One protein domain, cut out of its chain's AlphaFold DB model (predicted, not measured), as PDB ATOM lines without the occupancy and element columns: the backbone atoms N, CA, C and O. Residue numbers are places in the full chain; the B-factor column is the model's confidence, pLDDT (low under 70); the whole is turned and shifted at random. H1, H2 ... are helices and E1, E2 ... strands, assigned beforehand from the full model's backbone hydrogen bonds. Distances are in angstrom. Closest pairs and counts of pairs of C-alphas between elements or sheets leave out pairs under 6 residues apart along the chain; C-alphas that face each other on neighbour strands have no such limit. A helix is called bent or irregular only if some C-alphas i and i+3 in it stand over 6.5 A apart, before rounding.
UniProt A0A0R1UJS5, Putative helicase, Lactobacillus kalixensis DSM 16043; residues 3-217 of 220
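This is residues 3 to 217 of the 220 residues of the protein "Putative helicase" of Lactobacillus kalixensis DSM 16043 (UniProt A0A0R1UJS5). A strongly twisted five-stranded sheet lies toward one end, with H3 and H5 over one face and H4 on the other; the long helix H3 reaches from it toward a small two-stranded sheet, E1 and E2, at the far end. H2 packs across H3, H1 is near both, and loop residues 16 to 21 and 29 to 34 stick out at the small sheet's end. The printed part has 215 residues, with five named helices and seven named strands in the order E1 H1 H2 E2 H3 E3 E4 E5 H4 E6 E7 H5. It is of mixed class, and the large sheet, E3 E4 E5 E6 E7, is mixed too. The whole is compact, with a radius of gyration of the C-alphas of 18.7 A, and spans 56 by 38 by 35 A.

E1, residues 3 to 9, begins at C-alpha 3 (37.779, -18.473, -1.914). H1 is residues 41 to 54, 20.2 A long, H2 56 to 64 and E2 75 to 79. H3, residues 81 to 103, is 31.4 A long and neither bent nor irregular, but only just: C-alphas 86 and 89 are 6.5 A apart. E3 is residues 107 to 110, E4 124 to 128, E5 131 to 138, 22.7 A long, H4 151 to 165, 20.9 A, E6 170 to 174 and E7 191 to 194. H5, residues 206 to 215, ends at C-alpha 215 (3.477, 4.849, 9.565).

E1 and E2 are antiparallel, with N 3 and O 78 3.0 A apart. H1 is close to H2 but not clearly touching, the closest C-alphas being Phe 52 and Lys 59, 5.5 A. H2 touches residues 96 to 100 of H3 at a steep tilt of 63 degrees, closest at the C-alphas of Ile 58 and Leu 99, 6.7 A. H3 is over E4 and E5 at a height of 8.4 A. E3, E4 and E5 form a meander, each strand the antiparallel neighbour of the one before, in two hairpins; N 109 and O 125 are 2.9 A apart, as are N 126 and O 133. E5, H4 and E6 make a strand-helix-strand unit, parallel strands joined through a helix, with a right-handed crossover; N 136 and O 171 are 2.8 A apart. E7 is parallel to E6, with N 172 and O 192 2.8 A apart. H5 is over E5 at 8.6 A, running along it at 17 degrees on the local plane. Every O i to N i+4 pair is within hydrogen-bond range in H1, H2, H4 and H5, and 17 of 19 in H3.

The C-alphas of Glu 30 and Ile 130, the two farthest apart, are 58.3 A apart. The printed part has no cut. The links E1 to H1, E3 to E4, E5 to H4, E6 to E7 and E7 to H5 are long. Mean pLDDT of the printed part is 79.7; residues 3 to 40, 74 to 82, 142 to 149 and 179 to 186 are under 70.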
ATOM      1  N   CYS A   3      36.339 -18.264  -1.887       50.75
ATOM      2  CA  CYS A   3      37.779 -18.473  -1.914       50.75
ATOM      3  C   CYS A   3      38.130 -19.598  -0.938       50.75
ATOM      4  O   CYS A   3      37.797 -19.505   0.244       50.75
ATOM      5  N   THR A   4      38.786 -20.652  -1.428       46.47
ATOM      6  CA  THR A   4      39.326 -21.731  -0.594       46.47
ATOM      7  C   THR A   4      40.759 -21.403  -0.205       46.47
ATOM      8  O   THR A   4      41.621 -21.276  -1.077       46.47
ATOM      9  N   PHE A   5      41.032 -21.289   1.091       55.28
ATOM     10  CA  PHE A   5      42.392 -21.112   1.591       55.28
ATOM     11  C   PHE A   5      42.938 -22.449   2.103       55.28
ATOM     12  O   PHE A   5      42.220 -23.212   2.745       55.28
ATOM     13  N   GLY A   6      44.224 -22.725   1.851       49.31
ATOM     14  CA  GLY A   6      44.905 -23.927   2.360       49.31
ATOM     15  C   GLY A   6      45.035 -23.975   3.890       49.31
ATOM     16  O   GLY A   6      45.383 -25.011   4.445       49.31
ATOM     17  N   LYS A   7      44.736 -22.864   4.575       47.88
ATOM     18  CA  LYS A   7      44.563 -22.763   6.027       47.88
ATOM     19  C   LYS A   7      43.436 -21.769   6.351       47.88
ATOM     20  O   LYS A   7      43.233 -20.844   5.564       47.88
ATOM     21  N   PRO A   8      42.723 -21.910   7.480       59.16
ATOM     22  CA  PRO A   8      41.737 -20.922   7.914       59.16
ATOM     23  C   PRO A   8      42.354 -19.522   8.070       59.16
ATOM     24  O   PRO A   8      43.409 -19.377   8.686       59.16
ATOM     25  N   VAL A   9      41.699 -18.478   7.548       53.12
ATOM     26  CA  VAL A   9      42.160 -17.076   7.662       53.12
ATOM     27  C   VAL A   9      41.015 -16.142   8.067       53.12
ATOM     28  O   VAL A   9      39.848 -16.486   7.917       53.12
ATOM     29  N   THR A  10      41.338 -14.955   8.597       51.69
ATOM     30  CA  THR A  10      40.347 -13.907   8.950       51.69
ATOM     31  C   THR A  10      40.425 -12.662   8.061       51.69
ATOM     32  O   THR A  10      39.596 -11.766   8.189       51.69
ATOM     33  N   LYS A  11      41.467 -12.545   7.226       50.91
ATOM     34  CA  LYS A  11      41.744 -11.407   6.330       50.91
ATOM     35  C   LYS A  11      42.517 -11.908   5.108       50.91
ATOM     36  O   LYS A  11      43.341 -12.809   5.249       50.91
ATOM     37  N   TYR A  12      42.272 -11.325   3.939       53.47
ATOM     38  CA  TYR A  12      43.046 -11.593   2.725       53.47
ATOM     39  C   TYR A  12      42.916 -10.433   1.730       53.47
ATOM     40  O   TYR A  12      41.953  -9.665   1.785       53.47
ATOM     41  N   TYR A  13      43.888 -10.318   0.826       53.34
ATOM     42  CA  TYR A  13      43.862  -9.368  -0.284       53.34
ATOM     43  C   TYR A  13      43.475 -10.071  -1.586       53.34
ATOM     44  O   TYR A  13      43.683 -11.274  -1.744       53.34
ATOM     45  N   TYR A  14      42.929  -9.302  -2.522       47.66
ATOM     46  CA  TYR A  14      42.674  -9.738  -3.890       47.66
ATOM     47  C   TYR A  14      43.190  -8.670  -4.854       47.66
ATOM     48  O   TYR A  14      43.099  -7.474  -4.569       47.66
ATOM     49  N   HIS A  15      43.737  -9.118  -5.979       43.47
ATOM     50  CA  HIS A  15      44.131  -8.275  -7.100       43.47
ATOM     51  C   HIS A  15      43.282  -8.643  -8.323       43.47
ATOM     52  O   HIS A  15      42.881  -9.799  -8.470       43.47
ATOM     53  N   PHE A  16      42.964  -7.654  -9.157       41.31
ATOM     54  CA  PHE A  16      42.264  -7.843 -10.426       41.31
ATOM     55  C   PHE A  16      43.253  -7.528 -11.550       41.31
ATOM     56  O   PHE A  16      43.595  -6.364 -11.735       41.31
ATOM     57  N   GLU A  17      43.678  -8.553 -12.284       43.09
ATOM     58  CA  GLU A  17      44.405  -8.430 -13.552       43.09
ATOM     59  C   GLU A  17      43.579  -9.144 -14.635       43.09
ATOM     60  O   GLU A  17      43.148 -10.282 -14.447       43.09
ATOM     61  N   ASP A  18      43.298  -8.438 -15.734       40.69
ATOM     62  CA  ASP A  18      42.792  -8.972 -17.006       40.69
ATOM     63  C   ASP A  18      41.699 -10.051 -16.914       40.69
ATOM     64  O   ASP A  18      41.854 -11.179 -17.386       40.69
ATOM     65  N   ASN A  19      40.551  -9.692 -16.322       43.78
ATOM     66  CA  ASN A  19      39.330 -10.513 -16.274       43.78
ATOM     67  C   ASN A  19      39.479 -11.909 -15.637       43.78
ATOM     68  O   ASN A  19      38.547 -12.709 -15.707       43.78
ATOM     69  N   ASN A  20      40.592 -12.189 -14.957       38.12
ATOM     70  CA  ASN A  20      40.810 -13.433 -14.234       38.12
ATOM     71  C   ASN A  20      41.091 -13.151 -12.753       38.12
ATOM     72  O   ASN A  20      41.862 -12.269 -12.382       38.12
ATOM     73  N   PHE A  21      40.462 -13.933 -11.874       40.06
ATOM     74  CA  PHE A  21      40.750 -13.906 -10.441       40.06
ATOM     75  C   PHE A  21      42.118 -14.549 -10.196       40.06
ATOM     76  O   PHE A  21      42.199 -15.754  -9.959       40.06
ATOM     77  N   ILE A  22      43.203 -13.781 -10.280       45.81
ATOM     78  CA  ILE A  22      44.554 -14.326 -10.109       45.81
ATOM     79  C   ILE A  22      45.168 -13.816  -8.800       45.81
ATOM     80  O   ILE A  22      45.406 -12.629  -8.602       45.81
ATOM     81  N   LYS A  23      45.450 -14.792  -7.925       45.59
ATOM     82  CA  LYS A  23      46.199 -14.738  -6.655       45.59
ATOM     83  C   LYS A  23      45.501 -14.103  -5.442       45.59
ATOM     84  O   LYS A  23      45.634 -12.927  -5.121       45.59
ATOM     85  N   LEU A  24      44.844 -14.976  -4.676       49.12
ATOM     86  CA  LEU A  24      44.449 -14.741  -3.287       49.12
ATOM     87  C   LEU A  24      45.629 -15.094  -2.376       49.12
ATOM     88  O   LEU A  24      45.842 -16.261  -2.050       49.12
ATOM     89  N   THR A  25      46.419 -14.101  -1.974       47.94
ATOM     90  CA  THR A  25      47.519 -14.320  -1.026       47.94
ATOM     91  C   THR A  25      46.993 -14.103   0.393       47.94
ATOM     92  O   THR A  25      46.708 -12.975   0.799       47.94
ATOM     93  N   GLY A  26      46.825 -15.187   1.153       44.12
ATOM     94  CA  GLY A  26      46.562 -15.101   2.589       44.12
ATOM     95  C   GLY A  26      47.845 -14.702   3.316       44.12
ATOM     96  O   GLY A  26      48.799 -15.473   3.310       44.12
ATOM     97  N   LEU A  27      47.886 -13.516   3.928       50.47
ATOM     98  CA  LEU A  27      49.027 -13.080   4.735       50.47
ATOM     99  C   LEU A  27      48.617 -12.932   6.199       50.47
ATOM    100  O   LEU A  27      47.901 -12.007   6.584       50.47
ATOM    101  N   GLU A  28      49.148 -13.826   7.026       46.56
ATOM    102  CA  GLU A  28      49.737 -13.368   8.278       46.56
ATOM    103  C   GLU A  28      50.991 -12.572   7.885       46.56
ATOM    104  O   GLU A  28      51.867 -13.132   7.239       46.56
ATOM    105  N   LEU A  29      51.040 -11.284   8.251       44.59
ATOM    106  CA  LEU A  29      52.203 -10.382   8.163       44.59
ATOM    107  C   LEU A  29      52.668  -9.980   6.745       44.59
ATOM    108  O   LEU A  29      53.368 -10.716   6.072       44.59
ATOM    109  N   GLU A  30      52.350  -8.750   6.325       36.94
ATOM    110  CA  GLU A  30      53.355  -7.691   6.102       36.94
ATOM    111  C   GLU A  30      52.699  -6.383   5.628       36.94
ATOM    112  O   GLU A  30      51.808  -6.351   4.778       36.94
ATOM    113  N   LYS A  31      53.141  -5.271   6.224       45.91
ATOM    114  CA  LYS A  31      52.769  -3.906   5.845       45.91
ATOM    115  C   LYS A  31      53.443  -3.552   4.519       45.91
ATOM    116  O   LYS A  31      54.534  -2.994   4.553       45.91
ATOM    117  N   THR A  32      52.816  -3.760   3.366       39.66
ATOM    118  CA  THR A  32      53.254  -3.044   2.156       39.66
ATOM    119  C   THR A  32      52.117  -2.664   1.208       39.66
ATOM    120  O   THR A  32      51.355  -3.497   0.738       39.66
ATOM    121  N   LYS A  33      52.127  -1.355   0.903       38.59
ATOM    122  CA  LYS A  33      51.533  -0.618  -0.226       38.59
ATOM    123  C   LYS A  33      50.001  -0.568  -0.306       38.59
ATOM    124  O   LYS A  33      49.301  -1.515  -0.002       38.59
ATOM    125  N   LYS A  34      49.494   0.619  -0.669       42.97
ATOM    126  CA  LYS A  34      48.070   0.947  -0.828       42.97
ATOM    127  C   LYS A  34      47.363  -0.141  -1.647       42.97
ATOM    128  O   LYS A  34      47.574  -0.224  -2.851       42.97
ATOM    129  N   VAL A  35      46.542  -0.956  -0.989       43.28
ATOM    130  CA  VAL A  35      45.588  -1.854  -1.645       43.28
ATOM    131  C   VAL A  35      44.202  -1.297  -1.344       43.28
ATOM    132  O   VAL A  35      43.772  -1.283  -0.193       43.28
ATOM    133  N   ASP A  36      43.518  -0.793  -2.369       42.50
ATOM    134  CA  ASP A  36      42.357   0.102  -2.241       42.50
ATOM    135  C   ASP A  36      41.073  -0.524  -1.660       42.50
ATOM    136  O   ASP A  36      40.050   0.152  -1.569       42.50
ATOM    137  N   LYS A  37      41.060  -1.802  -1.257       52.34
ATOM    138  CA  LYS A  37      39.833  -2.488  -0.802       52.34
ATOM    139  C   LYS A  37      40.106  -3.512   0.305       52.34
ATOM    140  O   LYS A  37      40.054  -4.719   0.077       52.34
ATOM    141  N   LEU A  38      40.380  -3.031   1.521       51.38
ATOM    142  CA  LEU A  38      40.462  -3.864   2.728       51.38
ATOM    143  C   LEU A  38      39.077  -4.427   3.091       51.38
ATOM    144  O   LEU A  38      38.126  -3.671   3.297       51.38
ATOM    145  N   LEU A  39      38.980  -5.749   3.235       58.22
ATOM    146  CA  LEU A  39      37.848  -6.399   3.889       58.22
ATOM    147  C   LEU A  39      38.198  -6.684   5.349       58.22
ATOM    148  O   LEU A  39      39.093  -7.484   5.624       58.22
ATOM    149  N   ASP A  40      37.491  -6.049   6.280       64.69
ATOM    150  CA  ASP A  40      37.660  -6.313   7.708       64.69
ATOM    151  C   ASP A  40      36.438  -7.043   8.279       64.69
ATOM    152  O   ASP A  40      35.466  -6.435   8.730       64.69
ATOM    153  N   PHE A  41      36.495  -8.378   8.248       73.81
ATOM    154  CA  PHE A  41      35.500  -9.234   8.895       73.81
ATOM    155  C   PHE A  41      35.432  -8.999  10.406       73.81
ATOM    156  O   PHE A  41      34.353  -9.114  10.977       73.81
ATOM    157  N   LYS A  42      36.551  -8.639  11.054       77.19
ATOM    158  CA  LYS A  42      36.602  -8.426  12.507       77.19
ATOM    159  C   LYS A  42      35.896  -7.139  12.900       77.19
ATOM    160  O   LYS A  42      35.183  -7.116  13.890       77.19
ATOM    161  N   GLU A  43      36.062  -6.076  12.121       80.25
ATOM    162  CA  GLU A  43      35.345  -4.820  12.357       80.25
ATOM    163  C   GLU A  43      33.826  -5.011  12.243       80.25
ATOM    164  O   GLU A  43      33.067  -4.541  13.093       80.25
ATOM    165  N   TYR A  44      33.384  -5.755  11.226       85.12
ATOM    166  CA  TYR A  44      31.973  -6.101  11.074       85.12
ATOM    167  C   TYR A  44      31.481  -7.043  12.182       85.12
ATOM    168  O   TYR A  44      30.375  -6.861  12.691       85.12
ATOM    169  N   ASP A  45      32.313  -7.997  12.612       89.44
ATOM    170  CA  ASP A  45      32.019  -8.865  13.755       89.44
ATOM    171  C   ASP A  45      31.791  -8.060  15.034       89.44
ATOM    172  O   ASP A  45      30.800  -8.281  15.716       89.44
ATOM    173  N   VAL A  46      32.653  -7.083  15.339       90.50
ATOM    174  CA  VAL A  46      32.521  -6.238  16.536       90.50
ATOM    175  C   VAL A  46      31.156  -5.549  16.575       90.50
ATOM    176  O   VAL A  46      30.517  -5.519  17.628       90.50
ATOM    177  N   MET A  47      30.687  -5.031  15.437       91.50
ATOM    178  CA  MET A  47      29.346  -4.454  15.313       91.50
ATOM    179  C   MET A  47      28.255  -5.494  15.603       91.50
ATOM    180  O   MET A  47      27.402  -5.265  16.466       91.50
ATOM    181  N   LEU A  48      28.316  -6.669  14.969       94.19
ATOM    182  CA  LEU A  48      27.346  -7.740  15.206       94.19
ATOM    183  C   LEU A  48      27.355  -8.204  16.669       94.19
ATOM    184  O   LEU A  48      26.293  -8.352  17.270       94.19
ATOM    185  N   GLN A  49      28.528  -8.369  17.287       96.25
ATOM    186  CA  GLN A  49      28.635  -8.789  18.684       96.25
ATOM    187  C   GLN A  49      28.053  -7.747  19.644       96.25
ATOM    188  O   GLN A  49      27.450  -8.132  20.646       96.25
ATOM    189  N   LYS A  50      28.168  -6.445  19.352       96.12
ATOM    190  CA  LYS A  50      27.482  -5.398  20.128       96.12
ATOM    191  C   LYS A  50      25.962  -5.571  20.058       96.12
ATOM    192  O   LYS A  50      25.318  -5.645  21.107       96.12
ATOM    193  N   ILE A  51      25.404  -5.724  18.851       97.38
ATOM    194  CA  ILE A  51      23.965  -5.981  18.651       97.38
ATOM    195  C   ILE A  51      23.544  -7.243  19.406       97.38
ATOM    196  O   ILE A  51      22.584  -7.212  20.176       97.38
ATOM    197  N   PHE A  52      24.276  -8.343  19.244       98.00
ATOM    198  CA  PHE A  52      23.958  -9.628  19.863       98.00
ATOM    199  C   PHE A  52      24.071  -9.609  21.385       98.00
ATOM    200  O   PHE A  52      23.280 -10.264  22.058       98.00
ATOM    201  N   LYS A  53      25.015  -8.848  21.946       97.88
ATOM    202  CA  LYS A  53      25.157  -8.688  23.397       97.88
ATOM    203  C   LYS A  53      23.923  -8.022  24.010       97.88
ATOM    204  O   LYS A  53      23.490  -8.431  25.082       97.88
ATOM    205  N   LYS A  54      23.358  -7.012  23.343       97.94
ATOM    206  CA  LYS A  54      22.147  -6.303  23.797       97.94
ATOM    207  C   LYS A  54      20.849  -7.017  23.402       97.94
ATOM    208  O   LYS A  54      19.847  -6.888  24.097       97.94
ATOM    209  N   ASN A  55      20.874  -7.797  22.322       97.94
ATOM    210  CA  ASN A  55      19.714  -8.466  21.729       97.94
ATOM    211  C   ASN A  55      20.013  -9.958  21.466       97.94
ATOM    212  O   ASN A  55      20.026 -10.399  20.314       97.94
ATOM    213  N   PRO A  56      20.244 -10.774  22.513       97.75
ATOM    214  CA  PRO A  56      20.712 -12.159  22.359       97.75
ATOM    215  C   PRO A  56      19.735 -13.063  21.596       97.75
ATOM    216  O   PRO A  56      20.133 -14.062  20.996       97.75
ATOM    217  N   TRP A  57      18.453 -12.699  21.577       97.94
ATOM    218  CA  TRP A  57      17.416 -13.402  20.828       97.94
ATOM    219  C   TRP A  57      17.645 -13.357  19.305       97.94
ATOM    220  O   TRP A  57      17.342 -14.343  18.635       97.94
ATOM    221  N   ILE A  58      18.246 -12.280  18.774       98.31
ATOM    222  CA  ILE A  58      18.614 -12.165  17.352       98.31
ATOM    223  C   ILE A  58      19.678 -13.206  17.017       98.31
ATOM    224  O   ILE A  58      19.503 -14.001  16.098       98.31
ATOM    225  N   LYS A  59      20.753 -13.258  17.819       97.44
ATOM    226  CA  LYS A  59      21.848 -14.221  17.639       97.44
ATOM    227  C   LYS A  59      21.329 -15.656  17.630       97.44
ATOM    228  O   LYS A  59      21.676 -16.420  16.738       97.44
ATOM    229  N   LYS A  60      20.466 -16.003  18.591       97.50
ATOM    230  CA  LYS A  60      19.883 -17.346  18.698       97.50
ATOM    231  C   LYS A  60      19.065 -17.721  17.457       97.50
ATOM    232  O   LYS A  60      19.216 -18.827  16.952       97.50
ATOM    233  N   LYS A  61      18.214 -16.816  16.961       97.69
ATOM    234  CA  LYS A  61      17.408 -17.044  15.751       97.69
ATOM    235  C   LYS A  61      18.290 -17.227  14.513       97.69
ATOM    236  O   LYS A  61      18.142 -18.227  13.825       97.69
ATOM    237  N   LEU A  62      19.265 -16.341  14.309       96.06
ATOM    238  CA  LEU A  62      20.236 -16.452  13.215       96.06
ATOM    239  C   LEU A  62      21.000 -17.786  13.251       96.06
ATOM    240  O   LEU A  62      21.119 -18.452  12.229       96.06
ATOM    241  N   GLN A  63      21.471 -18.214  14.426       95.00
ATOM    242  CA  GLN A  63      22.153 -19.506  14.580       95.00
ATOM    243  C   GLN A  63      21.251 -20.694  14.234       95.00
ATOM    244  O   GLN A  63      21.699 -21.610  13.550       95.00
ATOM    245  N   ASN A  64      19.996 -20.677  14.688       95.62
ATOM    246  CA  ASN A  64      19.032 -21.737  14.387       95.62
ATOM    247  C   ASN A  64      18.743 -21.854  12.885       95.62
ATOM    248  O   ASN A  64      18.448 -22.941  12.402       95.62
ATOM    249  N   GLU A  65      18.837 -20.743  12.158       92.88
ATOM    250  CA  GLU A  65      18.667 -20.682  10.705       92.88
ATOM    251  C   GLU A  65      19.982 -20.897   9.931       92.88
ATOM    252  O   GLU A  65      20.008 -20.799   8.708       92.88
ATOM    253  N   GLY A  66      21.086 -21.205  10.622       88.69
ATOM    254  CA  GLY A  66      22.369 -21.550  10.002       88.69
ATOM    255  C   GLY A  66      23.253 -20.362   9.609       88.69
ATOM    256  O   GLY A  66      24.258 -20.552   8.924       88.69
ATOM    257  N   TYR A  67      22.936 -19.142  10.049       88.81
ATOM    258  CA  TYR A  67      23.776 -17.972   9.789       88.81
ATOM    259  C   TYR A  67      25.075 -18.003  10.605       88.81
ATOM    260  O   TYR A  67      25.110 -18.382  11.779       88.81
ATOM    261  N   MET A  68      26.154 -17.500   9.997       86.56
ATOM    262  CA  MET A  68      27.429 -17.289  10.678       86.56
ATOM    263  C   MET A  68      27.345 -16.068  11.608       86.56
ATOM    264  O   MET A  68      27.258 -14.929  11.160       86.56
ATOM    265  N   VAL A  69      27.410 -16.286  12.922       88.81
ATOM    266  CA  VAL A  69      27.300 -15.207  13.931       88.81
ATOM    267  C   VAL A  69      28.617 -14.870  14.635       88.81
ATOM    268  O   VAL A  69      28.614 -14.121  15.610       88.81
ATOM    269  N   ASP A  70      29.725 -15.464  14.194       87.56
ATOM    270  CA  ASP A  70      31.081 -15.212  14.691       87.56
ATOM    271  C   ASP A  70      32.036 -15.157  13.494       87.56
ATOM    272  O   ASP A  70      32.492 -16.175  12.965       87.56
ATOM    273  N   LEU A  71      32.297 -13.939  13.031       83.62
ATOM    274  CA  LEU A  71      33.189 -13.662  11.905       83.62
ATOM    275  C   LEU A  71      34.631 -13.416  12.375       83.62
ATOM    276  O   LEU A  71      35.521 -13.220  11.548       83.62
ATOM    277  N   SER A  72      34.876 -13.421  13.691       79.62
ATOM    278  CA  SER A  72      36.209 -13.215  14.267       79.62
ATOM    279  C   SER A  72      37.123 -14.429  14.091       79.62
ATOM    280  O   SER A  72      38.351 -14.281  14.077       79.62
ATOM    281  N   LYS A  73      36.530 -15.621  13.952       74.25
ATOM    282  CA  LYS A  73      37.252 -16.884  13.798       74.25
ATOM    283  C   LYS A  73      37.820 -17.053  12.387       74.25
ATOM    284  O   LYS A  73      37.211 -16.606  11.419       74.25
ATOM    285  N   PRO A  74      38.985 -17.706  12.248       65.25
ATOM    286  CA  PRO A  74      39.490 -18.119  10.947       65.25
ATOM    287  C   PRO A  74      38.518 -19.087  10.264       65.25
ATOM    288  O   PRO A  74      38.108 -20.072  10.876       65.25
ATOM    289  N   HIS A  75      38.199 -18.850   8.990       67.25
ATOM    290  CA  HIS A  75      37.312 -19.717   8.205       67.25
ATOM    291  C   HIS A  75      38.039 -20.256   6.969       67.25
ATOM    292  O   HIS A  75      38.864 -19.564   6.370       67.25
ATOM    293  N   GLN A  76      37.745 -21.504   6.593       57.28
ATOM    294  CA  GLN A  76      38.326 -22.171   5.416       57.28
ATOM    295  C   GLN A  76      37.747 -21.638   4.094       57.28
ATOM    296  O   GLN A  76      38.426 -21.631   3.065       57.28
ATOM    297  N   TYR A  77      36.505 -21.154   4.150       61.84
ATOM    298  CA  TYR A  77      35.783 -20.555   3.038       61.84
ATOM    299  C   TYR A  77      35.416 -19.127   3.417       61.84
ATOM    300  O   TYR A  77      34.667 -18.906   4.367       61.84
ATOM    301  N   LEU A  78      35.933 -18.156   2.671       66.38
ATOM    302  CA  LEU A  78      35.538 -16.761   2.824       66.38
ATOM    303  C   LEU A  78      34.948 -16.244   1.518       66.38
ATOM    304  O   LEU A  78      35.435 -16.542   0.425       66.38
ATOM    305  N   LEU A  79      33.895 -15.442   1.647       67.62
ATOM    306  CA  LEU A  79      33.337 -14.681   0.535       67.62
ATOM    307  C   LEU A  79      34.349 -13.642   0.060       67.62
ATOM    308  O   LEU A  79      34.983 -13.003   0.907       67.62
ATOM    309  N   THR A  80      34.444 -13.448  -1.266       66.94
ATOM    310  CA  THR A  80      35.180 -12.324  -1.883       66.94
ATOM    311  C   THR A  80      34.755 -11.006  -1.240       66.94
ATOM    312  O   THR A  80      33.600 -10.890  -0.835       66.94
ATOM    313  N   PRO A  81      35.608  -9.971  -1.157       67.38
ATOM    314  CA  PRO A  81      35.187  -8.702  -0.561       67.38
ATOM    315  C   PRO A  81      33.982  -8.074  -1.238       67.38
ATOM    316  O   PRO A  81      33.110  -7.553  -0.548       67.38
ATOM    317  N   THR A  82      33.875  -8.208  -2.557       64.44
ATOM    318  CA  THR A  82      32.664  -7.844  -3.294       64.44
ATOM    319  C   THR A  82      31.465  -8.654  -2.815       64.44
ATOM    320  O   THR A  82      30.443  -8.070  -2.483       64.44
ATOM    321  N   ALA A  83      31.578  -9.981  -2.706       71.12
ATOM    322  CA  ALA A  83      30.453 -10.806  -2.279       71.12
ATOM    323  C   ALA A  83      30.065 -10.591  -0.807       71.12
ATOM    324  O   ALA A  83      28.887 -10.602  -0.464       71.12
ATOM    325  N   PHE A  84      31.033 -10.355   0.075       77.31
ATOM    326  CA  PHE A  84      30.758 -10.043   1.470       77.31
ATOM    327  C   PHE A  84      30.079  -8.679   1.615       77.31
ATOM    328  O   PHE A  84      29.054  -8.573   2.283       77.31
ATOM    329  N   ASN A  85      30.627  -7.639   0.979       73.38
ATOM    330  CA  ASN A  85      30.073  -6.293   1.083       73.38
ATOM    331  C   ASN A  85      28.718  -6.157   0.378       73.38
ATOM    332  O   ASN A  85      27.852  -5.481   0.923       73.38
ATOM    333  N   ASN A  86      28.535  -6.798  -0.780       70.25
ATOM    334  CA  ASN A  86      27.341  -6.606  -1.604       70.25
ATOM    335  C   ASN A  86      26.234  -7.632  -1.334       70.25
ATOM    336  O   ASN A  86      25.080  -7.305  -1.560       70.25
ATOM    337  N   PHE A  87      26.556  -8.843  -0.859       77.88
ATOM    338  CA  PHE A  87      25.541  -9.868  -0.578       77.88
ATOM    339  C   PHE A  87      25.421 -10.156   0.913       77.88
ATOM    340  O   PHE A  87      24.359  -9.961   1.486       77.88
ATOM    341  N   TYR A  88      26.506 -10.573   1.575       82.44
ATOM    342  CA  TYR A  88      26.407 -11.034   2.966       82.44
ATOM    343  C   TYR A  88      25.893  -9.953   3.919       82.44
ATOM    344  O   TYR A  88      24.998 -10.216   4.718       82.44
ATOM    345  N   LYS A  89      26.443  -8.735   3.826       85.25
ATOM    346  CA  LYS A  89      26.014  -7.609   4.668       85.25
ATOM    347  C   LYS A  89      24.559  -7.206   4.433       85.25
ATOM    348  O   LYS A  89      23.917  -6.796   5.396       85.25
ATOM    349  N   GLY A  90      24.084  -7.298   3.188       86.12
ATOM    350  CA  GLY A  90      22.685  -7.053   2.828       86.12
ATOM    351  C   GLY A  90      21.791  -8.109   3.464       86.12
ATOM    352  O   GLY A  90      21.069  -7.809   4.409       86.12
ATOM    353  N   VAL A  91      22.003  -9.374   3.092       88.75
ATOM    354  CA  VAL A  91      21.198 -10.518   3.547       88.75
ATOM    355  C   VAL A  91      21.131 -10.628   5.074       88.75
ATOM    356  O   VAL A  91      20.059 -10.854   5.632       88.75
ATOM    357  N   ILE A  92      22.252 -10.464   5.791       91.94
ATOM    358  CA  ILE A  92      22.211 -10.510   7.263       91.94
ATOM    359  C   ILE A  92      21.513  -9.282   7.857       91.94
ATOM    360  O   ILE A  92      20.839  -9.408   8.875       91.94
ATOM    361  N   GLY A  93      21.659  -8.105   7.245       94.19
ATOM    362  CA  GLY A  93      20.994  -6.883   7.689       94.19
ATOM    363  C   GLY A  93      19.479  -6.967   7.528       94.19
ATOM    364  O   GLY A  93      18.754  -6.717   8.489       94.19
ATOM    365  N   GLU A  94      19.023  -7.399   6.355       95.31
ATOM    366  CA  GLU A  94      17.618  -7.668   6.037       95.31
ATOM    367  C   GLU A  94      17.032  -8.701   6.997       95.31
ATOM    368  O   GLU A  94      16.009  -8.456   7.634       95.31
ATOM    369  N   LYS A  95      17.741  -9.815   7.221       96.62
ATOM    370  CA  LYS A  95      17.278 -10.838   8.160       96.62
ATOM    371  C   LYS A  95      17.185 -10.316   9.594       96.62
ATOM    372  O   LYS A  95      16.227 -10.627  10.300       96.62
ATOM    373  N   ILE A  96      18.156  -9.524  10.050       97.88
ATOM    374  CA  ILE A  96      18.094  -8.895  11.376       97.88
ATOM    375  C   ILE A  96      16.883  -7.956  11.469       97.88
ATOM    376  O   ILE A  96      16.184  -7.983  12.484       97.88
ATOM    377  N   PHE A  97      16.613  -7.160  10.433       98.38
ATOM    378  CA  PHE A  97      15.427  -6.307  10.377       98.38
ATOM    379  C   PHE A  97      14.138  -7.136  10.459       98.38
ATOM    380  O   PHE A  97      13.298  -6.853  11.311       98.38
ATOM    381  N   ALA A  98      14.018  -8.203   9.666       98.12
ATOM    382  CA  ALA A  98      12.871  -9.110   9.680       98.12
ATOM    383  C   ALA A  98      12.630  -9.717  11.074       98.12
ATOM    384  O   ALA A  98      11.500  -9.764  11.556       98.12
ATOM    385  N   LEU A  99      13.694 -10.113  11.780       98.38
ATOM    386  CA  LEU A  99      13.606 -10.615  13.156       98.38
ATOM    387  C   LEU A  99      13.114  -9.540  14.144       98.38
ATOM    388  O   LEU A  99      12.359  -9.847  15.071       98.38
ATOM    389  N   VAL A 100      13.518  -8.279  13.967       98.50
ATOM    390  CA  VAL A 100      12.984  -7.142  14.739       98.50
ATOM    391  C   VAL A 100      11.509  -6.924  14.414       98.50
ATOM    392  O   VAL A 100      10.704  -6.822  15.340       98.50
ATOM    393  N   ALA A 101      11.133  -6.923  13.139       98.12
ATOM    394  CA  ALA A 101       9.746  -6.796  12.711       98.12
ATOM    395  C   ALA A 101       8.858  -7.900  13.319       98.12
ATOM    396  O   ALA A 101       7.872  -7.579  13.988       98.12
ATOM    397  N   GLU A 102       9.274  -9.173  13.228       97.19
ATOM    398  CA  GLU A 102       8.614 -10.329  13.864       97.19
ATOM    399  C   GLU A 102       8.426 -10.083  15.368       97.19
ATOM    400  O   GLU A 102       7.320 -10.180  15.907       97.19
ATOM    401  N   LYS A 103       9.508  -9.706  16.064       97.44
ATOM    402  CA  LYS A 103       9.501  -9.504  17.519       97.44
ATOM    403  C   LYS A 103       8.519  -8.417  17.963       97.44
ATOM    404  O   LYS A 103       7.957  -8.531  19.057       97.44
ATOM    405  N   TYR A 104       8.320  -7.391  17.137       97.06
ATOM    406  CA  TYR A 104       7.452  -6.244  17.417       97.06
ATOM    407  C   TYR A 104       6.132  -6.253  16.647       97.06
ATOM    408  O   TYR A 104       5.409  -5.259  16.688       97.06
ATOM    409  N   ARG A 105       5.767  -7.386  16.033       96.31
ATOM    410  CA  ARG A 105       4.495  -7.571  15.314       96.31
ATOM    411  C   ARG A 105       4.290  -6.539  14.198       96.31
ATOM    412  O   ARG A 105       3.177  -6.058  13.970       96.31
ATOM    413  N   LEU A 106       5.379  -6.184  13.525       96.75
ATOM    414  CA  LEU A 106       5.335  -5.505  12.240       96.75
ATOM    415  C   LEU A 106       5.254  -6.609  11.179       96.75
ATOM    416  O   LEU A 106       6.149  -7.448  11.107       96.75
ATOM    417  N   ASP A 107       4.150  -6.657  10.434       96.62
ATOM    418  CA  ASP A 107       3.885  -7.686   9.421       96.62
ATOM    419  C   ASP A 107       4.794  -7.448   8.206       96.62
ATOM    420  O   ASP A 107       4.479  -6.651   7.323       96.62
ATOM    421  N   TRP A 108       5.981  -8.053   8.264       97.56
ATOM    422  CA  TRP A 108       7.054  -7.952   7.280       97.56
ATOM    423  C   TRP A 108       6.948  -9.039   6.221       97.56
ATOM    424  O   TRP A 108       6.740 -10.206   6.549       97.56
ATOM    425  N   HIS A 109       7.162  -8.627   4.975       97.00
ATOM    426  CA  HIS A 109       7.192  -9.461   3.781       97.00
ATOM    427  C   HIS A 109       8.502  -9.179   3.043       97.00
ATOM    428  O   HIS A 109       8.880  -8.012   2.865       97.00
ATOM    429  N   ASP A 110       9.201 -10.235   2.642       93.62
ATOM    430  CA  ASP A 110      10.508 -10.131   1.991       93.62
ATOM    431  C   ASP A 110      10.343  -9.690   0.526       93.62
ATOM    432  O   ASP A 110       9.254  -9.745  -0.052       93.62
ATOM    433  N   MET A 111      11.431  -9.282  -0.135       92.25
ATOM    434  CA  MET A 111      11.386  -8.911  -1.559       92.25
ATOM    435  C   MET A 111      10.804 -10.009  -2.470       92.25
ATOM    436  O   MET A 111      10.298  -9.704  -3.549       92.25
ATOM    437  N   SER A 112      10.874 -11.282  -2.063       90.25
ATOM    438  CA  SER A 112      10.294 -12.412  -2.801       90.25
ATOM    439  C   SER A 112       8.766 -12.412  -2.815       90.25
ATOM    440  O   SER A 112       8.178 -13.042  -3.691       90.25
ATOM    441  N   ASP A 113       8.134 -11.709  -1.875       93.19
ATOM    442  CA  ASP A 113       6.680 -11.577  -1.771       93.19
ATOM    443  C   ASP A 113       6.139 -10.410  -2.619       93.19
ATOM    444  O   ASP A 113       4.927 -10.200  -2.712       93.19
ATOM    445  N   LEU A 114       7.027  -9.629  -3.248       91.12
ATOM    446  CA  LEU A 114       6.655  -8.557  -4.169       91.12
ATOM    447  C   LEU A 114       6.120  -9.110  -5.496       91.12
ATOM    448  O   LEU A 114       6.499 -10.180  -5.972       91.12
ATOM    449  N   GLU A 115       5.280  -8.309  -6.158       90.56
ATOM    450  CA  GLU A 115       4.924  -8.546  -7.558       90.56
ATOM    451  C   GLU A 115       6.187  -8.603  -8.432       90.56
ATOM    452  O   GLU A 115       7.165  -7.887  -8.207       90.56
ATOM    453  N   LYS A 116       6.163  -9.448  -9.467       88.56
ATOM    454  CA  LYS A 116       7.337  -9.740 -10.304       88.56
ATOM    455  C   LYS A 116       7.981  -8.493 -10.926       88.56
ATOM    456  O   LYS A 116       9.188  -8.472 -11.129       88.56
ATOM    457  N   ASP A 117       7.199  -7.468 -11.248       89.44
ATOM    458  CA  ASP A 117       7.675  -6.205 -11.828       89.44
ATOM    459  C   ASP A 117       8.264  -5.222 -10.797       89.44
ATOM    460  O   ASP A 117       8.825  -4.190 -11.194       89.44
ATOM    461  N   LYS A 118       8.151  -5.563  -9.505       89.75
ATOM    462  CA  LYS A 118       8.693  -4.848  -8.342       89.75
ATOM    463  C   LYS A 118       9.849  -5.586  -7.651       89.75
ATOM    464  O   LYS A 118      10.464  -5.015  -6.752       89.75
ATOM    465  N   PHE A 119      10.139  -6.823  -8.055       89.06
ATOM    466  CA  PHE A 119      11.257  -7.611  -7.536       89.06
ATOM    467  C   PHE A 119      12.584  -6.833  -7.641       89.06
ATOM    468  O   PHE A 119      12.797  -6.110  -8.614       89.06
ATOM    469  N   GLU A 120      13.446  -6.954  -6.625       86.50
ATOM    470  CA  GLU A 120      14.734  -6.238  -6.477       86.50
ATOM    471  C   GLU A 120      14.668  -4.699  -6.375       86.50
ATOM    472  O   GLU A 120      15.707  -4.049  -6.239       86.50
ATOM    473  N   LEU A 121      13.482  -4.075  -6.397       91.38
ATOM    474  CA  LEU A 121      13.392  -2.617  -6.227       91.38
ATOM    475  C   LEU A 121      13.660  -2.173  -4.786       91.38
ATOM    476  O   LEU A 121      14.201  -1.087  -4.579       91.38
ATOM    477  N   VAL A 122      13.260  -2.984  -3.809       94.19
ATOM    478  CA  VAL A 122      13.438  -2.757  -2.368       94.19
ATOM    479  C   VAL A 122      13.637  -4.090  -1.663       94.19
ATOM    480  O   VAL A 122      13.256  -5.136  -2.189       94.19
ATOM    481  N   ASP A 123      14.177  -4.031  -0.450       95.06
ATOM    482  CA  ASP A 123      14.478  -5.226   0.339       95.06
ATOM    483  C   ASP A 123      13.210  -5.923   0.882       95.06
ATOM    484  O   ASP A 123      13.218  -7.127   1.140       95.06
ATOM    485  N   GLY A 124      12.092  -5.196   0.999       96.50
ATOM    486  CA  GLY A 124      10.777  -5.763   1.309       96.50
ATOM    487  C   GLY A 124       9.731  -4.706   1.657       96.50
ATOM    488  O   GLY A 124       9.854  -3.527   1.296       96.50
ATOM    489  N   PHE A 125       8.667  -5.115   2.344       97.31
ATOM    490  CA  PHE A 125       7.601  -4.209   2.763       97.31
ATOM    491  C   PHE A 125       6.953  -4.610   4.087       97.31
ATOM    492  O   PHE A 125       6.900  -5.777   4.466       97.31
ATOM    493  N   LEU A 126       6.420  -3.610   4.789       97.06
ATOM    494  CA  LEU A 126       5.543  -3.811   5.936       97.06
ATOM    495  C   LEU A 126       4.092  -3.589   5.518       97.06
ATOM    496  O   LEU A 126       3.799  -2.668   4.749       97.06
ATOM    497  N   LYS A 127       3.178  -4.390   6.066       95.44
ATOM    498  CA  LYS A 127       1.749  -4.327   5.755       95.44
ATOM    499  C   LYS A 127       0.889  -4.167   7.009       95.44
ATOM    500  O   LYS A 127       1.224  -4.629   8.095       95.44
ATOM    501  N   ARG A 128      -0.251  -3.488   6.877       93.38
ATOM    502  CA  ARG A 128      -1.334  -3.506   7.871       93.38
ATOM    503  C   ARG A 128      -2.665  -3.248   7.173       93.38
ATOM    504  O   ARG A 128      -2.923  -2.151   6.685       93.38
ATOM    505  N   GLY A 129      -3.505  -4.279   7.087       89.25
ATOM    506  CA  GLY A 129      -4.728  -4.220   6.284       89.25
ATOM    507  C   GLY A 129      -4.405  -3.974   4.808       89.25
ATOM    508  O   GLY A 129      -3.692  -4.767   4.192       89.25
ATOM    509  N   ILE A 130      -4.922  -2.876   4.249       87.56
ATOM    510  CA  ILE A 130      -4.659  -2.462   2.859       87.56
ATOM    511  C   ILE A 130      -3.397  -1.605   2.707       87.56
ATOM    512  O   ILE A 130      -2.935  -1.401   1.587       87.56
ATOM    513  N   ARG A 131      -2.847  -1.087   3.812       89.38
ATOM    514  CA  ARG A 131      -1.704  -0.174   3.780       89.38
ATOM    515  C   ARG A 131      -0.405  -0.961   3.681       89.38
ATOM    516  O   ARG A 131      -0.218  -1.958   4.382       89.38
ATOM    517  N   GLN A 132       0.488  -0.476   2.828       92.94
ATOM    518  CA  GLN A 132       1.791  -1.066   2.560       92.94
ATOM    519  C   GLN A 132       2.852   0.032   2.526       92.94
ATOM    520  O   GLN A 132       2.682   1.041   1.844       92.94
ATOM    521  N   ILE A 133       3.952  -0.172   3.249       94.81
ATOM    522  CA  ILE A 133       5.129   0.700   3.200       94.81
ATOM    523  C   ILE A 133       6.331  -0.110   2.721       94.81
ATOM    524  O   ILE A 133       6.630  -1.173   3.258       94.81
ATOM    525  N   TYR A 134       7.005   0.386   1.690       96.75
ATOM    526  CA  TYR A 134       8.192  -0.251   1.126       96.75
ATOM    527  C   TYR A 134       9.432   0.163   1.915       96.75
ATOM    528  O   TYR A 134       9.599   1.352   2.208       96.75
ATOM    529  N   VAL A 135      10.283  -0.805   2.255       96.88
ATOM    530  CA  VAL A 135      11.441  -0.598   3.130       96.88
ATOM    531  C   VAL A 135      12.714  -1.093   2.455       96.88
ATOM    532  O   VAL A 135      12.773  -2.213   1.957       96.88
ATOM    533  N   ASP A 136      13.741  -0.255   2.491       94.81
ATOM    534  CA  ASP A 136      15.097  -0.562   2.055       94.81
ATOM    535  C   ASP A 136      16.004  -0.599   3.298       94.81
ATOM    536  O   ASP A 136      16.196   0.410   3.985       94.81
ATOM    537  N   VAL A 137      16.547  -1.765   3.629       94.69
ATOM    538  CA  VAL A 137      17.470  -1.963   4.747       94.69
ATOM    539  C   VAL A 137      18.892  -1.724   4.257       94.69
ATOM    540  O   VAL A 137      19.356  -2.262   3.252       94.69
ATOM    541  N   LYS A 138      19.636  -0.879   4.964       89.44
ATOM    542  CA  LYS A 138      21.008  -0.528   4.587       89.44
ATOM    543  C   LYS A 138      21.975  -0.791   5.718       89.44
ATOM    544  O   LYS A 138      21.592  -0.950   6.867       89.44
ATOM    545  N   ASN A 139      23.253  -0.885   5.385       85.81
ATOM    546  CA  ASN A 139      24.324  -1.038   6.365       85.81
ATOM    547  C   ASN A 139      25.477  -0.109   6.004       85.81
ATOM    548  O   ASN A 139      26.612  -0.526   5.757       85.81
ATOM    549  N   PHE A 140      25.127   1.162   5.865       78.06
ATOM    550  CA  PHE A 140      26.049   2.202   5.475       78.06
ATOM    551  C   PHE A 140      26.979   2.530   6.636       78.06
ATOM    552  O   PHE A 140      26.558   2.931   7.720       78.06
ATOM    553  N   ASP A 141      28.271   2.358   6.382       73.38
ATOM    554  CA  ASP A 141      29.328   2.727   7.310       73.38
ATOM    555  C   ASP A 141      29.655   4.212   7.120       73.38
ATOM    556  O   ASP A 141      30.383   4.584   6.194       73.38
ATOM    557  N   SER A 142      29.115   5.066   7.996       60.97
ATOM    558  CA  SER A 142      29.254   6.530   7.919       60.97
ATOM    559  C   SER A 142      30.701   7.031   7.966       60.97
ATOM    560  O   SER A 142      30.998   8.165   7.585       60.97
ATOM    561  N   ARG A 143      31.641   6.162   8.345       60.56
ATOM    562  CA  ARG A 143      33.084   6.426   8.375       60.56
ATOM    563  C   ARG A 143      33.714   6.386   6.987       60.56
ATOM    564  O   ARG A 143      34.796   6.932   6.778       60.56
ATOM    565  N   LYS A 144      33.059   5.745   6.016       63.78
ATOM    566  CA  LYS A 144      33.621   5.473   4.690       63.78
ATOM    567  C   LYS A 144      32.927   6.331   3.629       63.78
ATOM    568  O   LYS A 144      32.061   5.862   2.901       63.78
ATOM    569  N   ARG A 145      33.376   7.589   3.486       51.12
ATOM    570  CA  ARG A 145      32.876   8.576   2.493       51.12
ATOM    571  C   ARG A 145      32.854   8.087   1.034       51.12
ATOM    572  O   ARG A 145      32.106   8.628   0.235       51.12
ATOM    573  N   ALA A 146      33.637   7.065   0.687       50.28
ATOM    574  CA  ALA A 146      33.687   6.507  -0.666       50.28
ATOM    575  C   ALA A 146      32.475   5.625  -1.046       50.28
ATOM    576  O   ALA A 146      32.349   5.266  -2.211       50.28
ATOM    577  N   TYR A 147      31.606   5.254  -0.095       52.81
ATOM    578  CA  TYR A 147      30.394   4.460  -0.378       52.81
ATOM    579  C   TYR A 147      29.203   5.306  -0.822       52.81
ATOM    580  O   TYR A 147      28.171   4.762  -1.206       52.81
ATOM    581  N   PHE A 148      29.331   6.625  -0.741       57.53
ATOM    582  CA  PHE A 148      28.231   7.532  -0.983       57.53
ATOM    583  C   PHE A 148      28.257   7.948  -2.449       57.53
ATOM    584  O   PHE A 148      29.158   8.658  -2.896       57.53
ATOM    585  N   GLU A 149      27.259   7.486  -3.199       64.56
ATOM    586  CA  GLU A 149      26.887   8.128  -4.456       64.56
ATOM    587  C   GLU A 149      26.563   9.607  -4.192       64.56
ATOM    588  O   GLU A 149      26.192   9.987  -3.076       64.56
ATOM    589  N   SER A 150      26.717  10.469  -5.203       75.50
ATOM    590  CA  SER A 150      26.310  11.869  -5.049       75.50
ATOM    591  C   SER A 150      24.829  11.946  -4.670       75.50
ATOM    592  O   SER A 150      24.040  11.105  -5.100       75.50
ATOM    593  N   GLU A 151      24.430  12.969  -3.907       76.88
ATOM    594  CA  GLU A 151      23.027  13.147  -3.496       76.88
ATOM    595  C   GLU A 151      22.079  13.077  -4.704       76.88
ATOM    596  O   GLU A 151      21.071  12.382  -4.669       76.88
ATOM    597  N   ALA A 152      22.465  13.686  -5.830       81.25
ATOM    598  CA  ALA A 152      21.695  13.631  -7.068       81.25
ATOM    599  C   ALA A 152      21.573  12.212  -7.661       81.25
ATOM    600  O   ALA A 152      20.549  11.885  -8.256       81.25
ATOM    601  N   ALA A 153      22.608  11.373  -7.561       81.75
ATOM    602  CA  ALA A 153      22.549   9.987  -8.028       81.75
ATOM    603  C   ALA A 153      21.661   9.129  -7.121       81.75
ATOM    604  O   ALA A 153      20.782   8.427  -7.627       81.75
ATOM    605  N   PHE A 154      21.817   9.284  -5.806       82.50
ATOM    606  CA  PHE A 154      20.949   8.667  -4.812       82.50
ATOM    607  C   PHE A 154      19.482   9.054  -5.042       82.50
ATOM    608  O   PHE A 154      18.627   8.185  -5.190       82.50
ATOM    609  N   GLU A 155      19.184  10.347  -5.189       84.69
ATOM    610  CA  GLU A 155      17.823  10.814  -5.449       84.69
ATOM    611  C   GLU A 155      17.224  10.235  -6.726       84.69
ATOM    612  O   GLU A 155      16.070   9.811  -6.717       84.69
ATOM    613  N   ARG A 156      17.984  10.198  -7.827       88.12
ATOM    614  CA  ARG A 156      17.497   9.608  -9.082       88.12
ATOM    615  C   ARG A 156      17.130   8.138  -8.903       88.12
ATOM    616  O   ARG A 156      16.086   7.718  -9.394       88.12
ATOM    617  N   LYS A 157      17.963   7.374  -8.193       88.12
ATOM    618  CA  LYS A 157      17.718   5.955  -7.916       88.12
ATOM    619  C   LYS A 157      16.454   5.757  -7.081       88.12
ATOM    620  O   LYS A 157      15.614   4.932  -7.430       88.12
ATOM    621  N   GLU A 158      16.291   6.527  -6.010       89.19
ATOM    622  CA  GLU A 158      15.135   6.375  -5.125       89.19
ATOM    623  C   GLU A 158      13.835   6.895  -5.772       89.19
ATOM    624  O   GLU A 158      12.784   6.273  -5.619       89.19
ATOM    625  N   ARG A 159      13.889   7.952  -6.597       90.56
ATOM    626  CA  ARG A 159      12.735   8.399  -7.403       90.56
ATOM    627  C   ARG A 159      12.307   7.369  -8.441       90.56
ATOM    628  O   ARG A 159      11.115   7.119  -8.583       90.56
ATOM    629  N   TYR A 160      13.266   6.725  -9.103       92.31
ATOM    630  CA  TYR A 160      12.973   5.624 -10.017       92.31
ATOM    631  C   TYR A 160      12.207   4.498  -9.304       92.31
ATOM    632  O   TYR A 160      11.204   4.008  -9.824       92.31
ATOM    633  N   LYS A 161      12.615   4.124  -8.083       93.06
ATOM    634  CA  LYS A 161      11.876   3.135  -7.283       93.06
ATOM    635  C   LYS A 161      10.459   3.611  -6.953       93.06
ATOM    636  O   LYS A 161       9.532   2.827  -7.116       93.06
ATOM    637  N   LEU A 162      10.263   4.867  -6.535       93.25
ATOM    638  CA  LEU A 162       8.929   5.407  -6.216       93.25
ATOM    639  C   LEU A 162       7.944   5.254  -7.377       93.25
ATOM    640  O   LEU A 162       6.833   4.758  -7.183       93.25
ATOM    641  N   GLU A 163       8.368   5.648  -8.578       93.06
ATOM    642  CA  GLU A 163       7.552   5.568  -9.792       93.06
ATOM    643  C   GLU A 163       7.167   4.121 -10.113       93.06
ATOM    644  O   GLU A 163       6.008   3.825 -10.412       93.06
ATOM    645  N   ARG A 164       8.125   3.195  -9.998       94.38
ATOM    646  CA  ARG A 164       7.927   1.765 -10.277       94.38
ATOM    647  C   ARG A 164       7.058   1.070  -9.228       94.38
ATOM    648  O   ARG A 164       6.219   0.245  -9.578       94.38
ATOM    649  N   LEU A 165       7.221   1.433  -7.960       93.38
ATOM    650  CA  LEU A 165       6.428   0.919  -6.843       93.38
ATOM    651  C   LEU A 165       5.039   1.567  -6.754       93.38
ATOM    652  O   LEU A 165       4.188   1.061  -6.021       93.38
ATOM    653  N   LYS A 166       4.809   2.662  -7.498       91.88
ATOM    654  CA  LYS A 166       3.587   3.482  -7.476       91.88
ATOM    655  C   LYS A 166       3.222   3.931  -6.058       91.88
ATOM    656  O   LYS A 166       2.063   3.885  -5.658       91.88
ATOM    657  N   THR A 167       4.231   4.345  -5.295       90.94
ATOM    658  CA  THR A 167       4.085   4.805  -3.908       90.94
ATOM    659  C   THR A 167       4.491   6.268  -3.771       90.94
ATOM    660  O   THR A 167       5.347   6.760  -4.504       90.94
ATOM    661  N   LYS A 168       3.898   6.963  -2.797       90.00
ATOM    662  CA  LYS A 168       4.268   8.339  -2.437       90.00
ATOM    663  C   LYS A 168       5.566   8.394  -1.628       90.00
ATOM    664  O   LYS A 168       6.237   9.422  -1.632       90.00
ATOM    665  N   ARG A 169       5.888   7.317  -0.899       91.31
ATOM    666  CA  ARG A 169       7.010   7.265   0.049       91.31
ATOM    667  C   ARG A 169       7.721   5.914   0.040       91.31
ATOM    668  O   ARG A 169       7.071   4.872  -0.065       91.31
ATOM    669  N   ILE A 170       9.040   5.951   0.223       93.19
ATOM    670  CA  ILE A 170       9.884   4.797   0.572       93.19
ATOM    671  C   ILE A 170      10.515   5.057   1.936       93.19
ATOM    672  O   ILE A 170      10.862   6.192   2.274       93.19
ATOM    673  N   VAL A 171      10.664   3.998   2.718       95.19
ATOM    674  CA  VAL A 171      11.377   4.027   3.988       95.19
ATOM    675  C   VAL A 171      12.761   3.426   3.793       95.19
ATOM    676  O   VAL A 171      12.894   2.337   3.249       95.19
ATOM    677  N   ILE A 172      13.797   4.102   4.274       93.56
ATOM    678  CA  ILE A 172      15.149   3.549   4.334       93.56
ATOM    679  C   ILE A 172      15.557   3.423   5.795       93.56
ATOM    680  O   ILE A 172      15.540   4.402   6.542       93.56
ATOM    681  N   VAL A 173      15.946   2.217   6.202       94.50
ATOM    682  CA  VAL A 173      16.402   1.917   7.561       94.50
ATOM    683  C   VAL A 173      17.860   1.505   7.503       94.50
ATOM    684  O   VAL A 173      18.191   0.400   7.075       94.50
ATOM    685  N   ASN A 174      18.756   2.368   7.967       92.56
ATOM    686  CA  ASN A 174      20.136   1.955   8.160       92.56
ATOM    687  C   ASN A 174      20.251   1.106   9.436       92.56
ATOM    688  O   ASN A 174      19.714   1.451  10.486       92.56
ATOM    689  N   LEU A 175      20.936  -0.029   9.352       94.12
ATOM    690  CA  LEU A 175      20.938  -1.057  10.385       94.12
ATOM    691  C   LEU A 175      21.633  -0.582  11.661       94.12
ATOM    692  O   LEU A 175      21.147  -0.847  12.756       94.12
ATOM    693  N   TYR A 176      22.773   0.092  11.540       91.88
ATOM    694  CA  TYR A 176      23.663   0.323  12.670       91.88
ATOM    695  C   TYR A 176      24.326   1.696  12.613       91.88
ATOM    696  O   TYR A 176      24.808   2.127  11.563       91.88
ATOM    697  N   ASP A 177      24.392   2.349  13.770       89.81
ATOM    698  CA  ASP A 177      25.131   3.587  13.949       89.81
ATOM    699  C   ASP A 177      26.633   3.323  14.143       89.81
ATOM    700  O   ASP A 177      27.097   2.929  15.219       89.81
ATOM    701  N   TRP A 178      27.419   3.576  13.100       80.75
ATOM    702  CA  TRP A 178      28.864   3.375  13.130       80.75
ATOM    703  C   TRP A 178      29.629   4.465  13.889       80.75
ATOM    704  O   TRP A 178      30.675   4.150  14.458       80.75
ATOM    705  N   GLU A 179      29.142   5.710  13.929       68.31
ATOM    706  CA  GLU A 179      29.926   6.843  14.460       68.31
ATOM    707  C   GLU A 179      29.116   8.113  14.802       68.31
ATOM    708  O   GLU A 179      29.695   9.187  14.953       68.31
ATOM    709  N   GLY A 180      27.788   8.038  14.878       54.72
ATOM    710  CA  GLY A 180      26.901   9.177  15.129       54.72
ATOM    711  C   GLY A 180      26.865  10.211  14.000       54.72
ATOM    712  O   GLY A 180      26.323  11.296  14.181       54.72
ATOM    713  N   LYS A 181      27.473   9.919  12.842       49.12
ATOM    714  CA  LYS A 181      27.474  10.811  11.675       49.12
ATOM    715  C   LYS A 181      26.255  10.551  10.806       49.12
ATOM    716  O   LYS A 181      26.052   9.428  10.343       49.12
ATOM    717  N   GLU A 182      25.495  11.615  10.566       49.72
ATOM    718  CA  GLU A 182      24.358  11.630   9.654       49.72
ATOM    719  C   GLU A 182      24.784  11.165   8.253       49.72
ATOM    720  O   GLU A 182      25.794  11.597   7.690       49.72
ATOM    721  N   TYR A 183      24.014  10.230   7.706       56.91
ATOM    722  CA  TYR A 183      24.048   9.890   6.289       56.91
ATOM    723  C   TYR A 183      23.483  11.091   5.501       56.91
ATOM    724  O   TYR A 183      22.578  11.748   6.008       56.91
ATOM    725  N   PRO A 184      23.934  11.380   4.267       51.50
ATOM    726  CA  PRO A 184      23.489  12.554   3.505       51.50
ATOM    727  C   PRO A 184      22.007  12.517   3.086       51.50
ATOM    728  O   PRO A 184      21.505  13.478   2.513       51.50
ATOM    729  N   GLY A 185      21.296  11.420   3.351       55.03
ATOM    730  CA  GLY A 185      19.859  11.325   3.133       55.03
ATOM    731  C   GLY A 185      19.104  11.990   4.275       55.03
ATOM    732  O   GLY A 185      18.722  11.322   5.230       55.03
ATOM    733  N   ASN A 186      18.860  13.294   4.175       63.50
ATOM    734  CA  ASN A 186      17.831  13.916   5.002       63.50
ATOM    735  C   ASN A 186      16.465  13.377   4.574       63.50
ATOM    736  O   ASN A 186      16.209  13.229   3.374       63.50
ATOM    737  N   SER A 187      15.588  13.102   5.542       73.25
ATOM    738  CA  SER A 187      14.191  12.788   5.243       73.25
ATOM    739  C   SER A 187      13.596  13.893   4.368       73.25
ATOM    740  O   SER A 187      13.789  15.082   4.628       73.25
ATOM    741  N   LYS A 188      12.882  13.490   3.319       81.88
ATOM    742  CA  LYS A 188      12.113  14.371   2.428       81.88
ATOM    743  C   LYS A 188      10.673  13.866   2.413       81.88
ATOM    744  O   LYS A 188      10.407  12.746   2.836       81.88
ATOM    745  N   ASP A 189       9.742  14.634   1.859       84.62
ATOM    746  CA  ASP A 189       8.315  14.256   1.849       84.62
ATOM    747  C   ASP A 189       8.026  12.878   1.226       84.62
ATOM    748  O   ASP A 189       7.002  12.260   1.523       84.62
ATOM    749  N   TRP A 190       8.937  12.401   0.374       86.69
ATOM    750  CA  TRP A 190       8.860  11.154  -0.383       86.69
ATOM    751  C   TRP A 190       9.855  10.071   0.085       86.69
ATOM    752  O   TRP A 190       9.825   8.946  -0.418       86.69
ATOM    753  N   ILE A 191      10.726  10.373   1.054       90.12
ATOM    754  CA  ILE A 191      11.688   9.416   1.617       90.12
ATOM    755  C   ILE A 191      11.831   9.613   3.122       90.12
ATOM    756  O   ILE A 191      12.218  10.680   3.593       90.12
ATOM    757  N   ILE A 192      11.546   8.563   3.884       91.69
ATOM    758  CA  ILE A 192      11.724   8.565   5.336       91.69
ATOM    759  C   ILE A 192      13.015   7.820   5.634       91.69
ATOM    760  O   ILE A 192      13.101   6.613   5.407       91.69
ATOM    761  N   TYR A 193      14.022   8.538   6.124       90.00
ATOM    762  CA  TYR A 193      15.323   7.960   6.433       90.00
ATOM    763  C   TYR A 193      15.501   7.795   7.943       90.00
ATOM    764  O   TYR A 193      15.483   8.768   8.698       90.00
ATOM    765  N   TYR A 194      15.719   6.556   8.382       91.50
ATOM    766  CA  TYR A 194      16.129   6.249   9.747       91.50
ATOM    767  C   TYR A 194      17.641   5.992   9.786       91.50
ATOM    768  O   TYR A 194      18.113   5.016   9.193       91.50
ATOM    769  N   PRO A 195      18.417   6.818  10.511       87.19
ATOM    770  CA  PRO A 195      19.878   6.758  10.484       87.19
ATOM    771  C   PRO A 195      20.459   5.505  11.140       87.19
ATOM    772  O   PRO A 195      21.577   5.112  10.803       87.19
ATOM    773  N   ALA A 196      19.721   4.887  12.064       91.94
ATOM    774  CA  ALA A 196      20.146   3.674  12.744       91.94
ATOM    775  C   ALA A 196      18.981   2.945  13.429       91.94
ATOM    776  O   ALA A 196      18.304   3.512  14.295       91.94
ATOM    777  N   LEU A 197      18.813   1.659  13.112       96.44
ATOM    778  CA  LEU A 197      17.981   0.727  13.871       96.44
ATOM    779  C   LEU A 197      18.657   0.327  15.187       96.44
ATOM    780  O   LEU A 197      17.987   0.228  16.210       96.44
ATOM    781  N   PHE A 198      19.974   0.128  15.186       96.19
ATOM    782  CA  PHE A 198      20.770  -0.140  16.382       96.19
ATOM    783  C   PHE A 198      21.769   0.986  16.634       96.19
ATOM    784  O   PHE A 198      22.527   1.370  15.745       96.19
ATOM    785  N   GLN A 199      21.797   1.480  17.867       93.25
ATOM    786  CA  GLN A 199      22.785   2.448  18.343       93.25
ATOM    787  C   GLN A 199      24.195   1.834  18.348       93.25
ATOM    788  O   GLN A 199      24.346   0.609  18.322       93.25
ATOM    789  N   ASN A 200      25.242   2.661  18.454       91.94
ATOM    790  CA  ASN A 200      26.634   2.187  18.413       91.94
ATOM    791  C   ASN A 200      27.005   1.193  19.531       91.94
ATOM    792  O   ASN A 200      28.007   0.487  19.445       91.94
ATOM    793  N   ASP A 201      26.236   1.117  20.613       93.81
ATOM    794  CA  ASP A 201      26.449   0.126  21.671       93.81
ATOM    795  C   ASP A 201      25.666  -1.185  21.443       93.81
ATOM    796  O   ASP A 201      25.724  -2.096  22.274       93.81
ATOM    797  N   GLY A 202      24.948  -1.284  20.319       95.44
ATOM    798  CA  GLY A 202      24.086  -2.398  19.938       95.44
ATOM    799  C   GLY A 202      22.658  -2.308  20.472       95.44
ATOM    800  O   GLY A 202      21.867  -3.216  20.224       95.44
ATOM    801  N   THR A 203      22.298  -1.261  21.217       97.25
ATOM    802  CA  THR A 203      20.939  -1.094  21.748       97.25
ATOM    803  C   THR A 203      19.959  -0.814  20.611       97.25
ATOM    804  O   THR A 203      20.211   0.033  19.757       97.25
ATOM    805  N   LEU A 204      18.831  -1.529  20.591       98.06
ATOM    806  CA  LEU A 204      17.772  -1.301  19.611       98.06
ATOM    807  C   LEU A 204      17.140   0.082  19.813       98.06
ATOM    808  O   LEU A 204      16.683   0.414  20.909       98.06
ATOM    809  N   ASN A 205      17.053   0.856  18.738       96.50
ATOM    810  CA  ASN A 205      16.391   2.144  18.712       96.50
ATOM    811  C   ASN A 205      14.869   1.965  18.611       96.50
ATOM    812  O   ASN A 205      14.310   1.778  17.530       96.50
ATOM    813  N   ARG A 206      14.186   2.007  19.759       96.38
ATOM    814  CA  ARG A 206      12.735   1.780  19.832       96.38
ATOM    815  C   ARG A 206      11.913   2.834  19.099       96.38
ATOM    816  O   ARG A 206      10.888   2.465  18.541       96.38
ATOM    817  N   SER A 207      12.389   4.076  19.001       96.44
ATOM    818  CA  SER A 207      11.655   5.120  18.278       96.44
ATOM    819  C   SER A 207      11.511   4.811  16.787       96.44
ATOM    820  O   SER A 207      10.493   5.159  16.201       96.44
ATOM    821  N   VAL A 208      12.473   4.103  16.181       96.44
ATOM    822  CA  VAL A 208      12.371   3.637  14.788       96.44
ATOM    823  C   VAL A 208      11.245   2.617  14.658       96.44
ATOM    824  O   VAL A 208      10.392   2.753  13.788       96.44
ATOM    825  N   VAL A 209      11.197   1.626  15.551       97.31
ATOM    826  CA  VAL A 209      10.149   0.589  15.558       97.31
ATOM    827  C   VAL A 209       8.766   1.207  15.764       97.31
ATOM    828  O   VAL A 209       7.827   0.886  15.036       97.31
ATOM    829  N   ASP A 210       8.647   2.115  16.731       97.06
ATOM    830  CA  ASP A 210       7.386   2.784  17.042       97.06
ATOM    831  C   ASP A 210       6.945   3.679  15.873       97.06
ATOM    832  O   ASP A 210       5.778   3.660  15.488       97.06
ATOM    833  N   SER A 211       7.884   4.382  15.231       96.00
ATOM    834  CA  SER A 211       7.616   5.200  14.047       96.00
ATOM    835  C   SER A 211       7.169   4.360  12.844       96.00
ATOM    836  O   SER A 211       6.177   4.716  12.215       96.00
ATOM    837  N   LEU A 212       7.800   3.210  12.572       96.06
ATOM    838  CA  LEU A 212       7.346   2.268  11.538       96.06
ATOM    839  C   LEU A 212       5.922   1.761  11.810       96.06
ATOM    840  O   LEU A 212       5.115   1.658  10.889       96.06
ATOM    841  N   SER A 213       5.589   1.472  13.072       94.94
ATOM    842  CA  SER A 213       4.227   1.081  13.453       94.94
ATOM    843  C   SER A 213       3.224   2.215  13.235       94.94
ATOM    844  O   SER A 213       2.133   1.970  12.720       94.94
ATOM    845  N   SER A 214       3.584   3.454  13.583       94.06
ATOM    846  CA  SER A 214       2.752   4.639  13.343       94.06
ATOM    847  C   SER A 214       2.541   4.897  11.854       94.06
ATOM    848  O   SER A 214       1.411   5.136  11.443       94.06
ATOM    849  N   LEU A 215       3.577   4.737  11.025       92.62
ATOM    850  CA  LEU A 215       3.477   4.849   9.565       92.62
ATOM    851  C   LEU A 215       2.527   3.824   8.943       92.62
ATOM    852  O   LEU A 215       2.051   4.050   7.837       92.62
ATOM    853  N   LEU A 216       2.248   2.703   9.611       90.75
ATOM    854  CA  LEU A 216       1.232   1.733   9.186       90.75
ATOM    855  C   LEU A 216      -0.189   2.106   9.640       90.75
ATOM    856  O   LEU A 216      -1.141   1.498   9.161       90.75
ATOM    857  N   ASN A 217      -0.328   3.065  10.559       86.25
ATOM    858  CA  ASN A 217      -1.592   3.492  11.165       86.25
ATOM    859  C   ASN A 217      -2.053   4.892  10.728       86.25
ATOM    860  O   ASN A 217      -3.170   5.272  11.056       86.25
TER     861      ASN A 217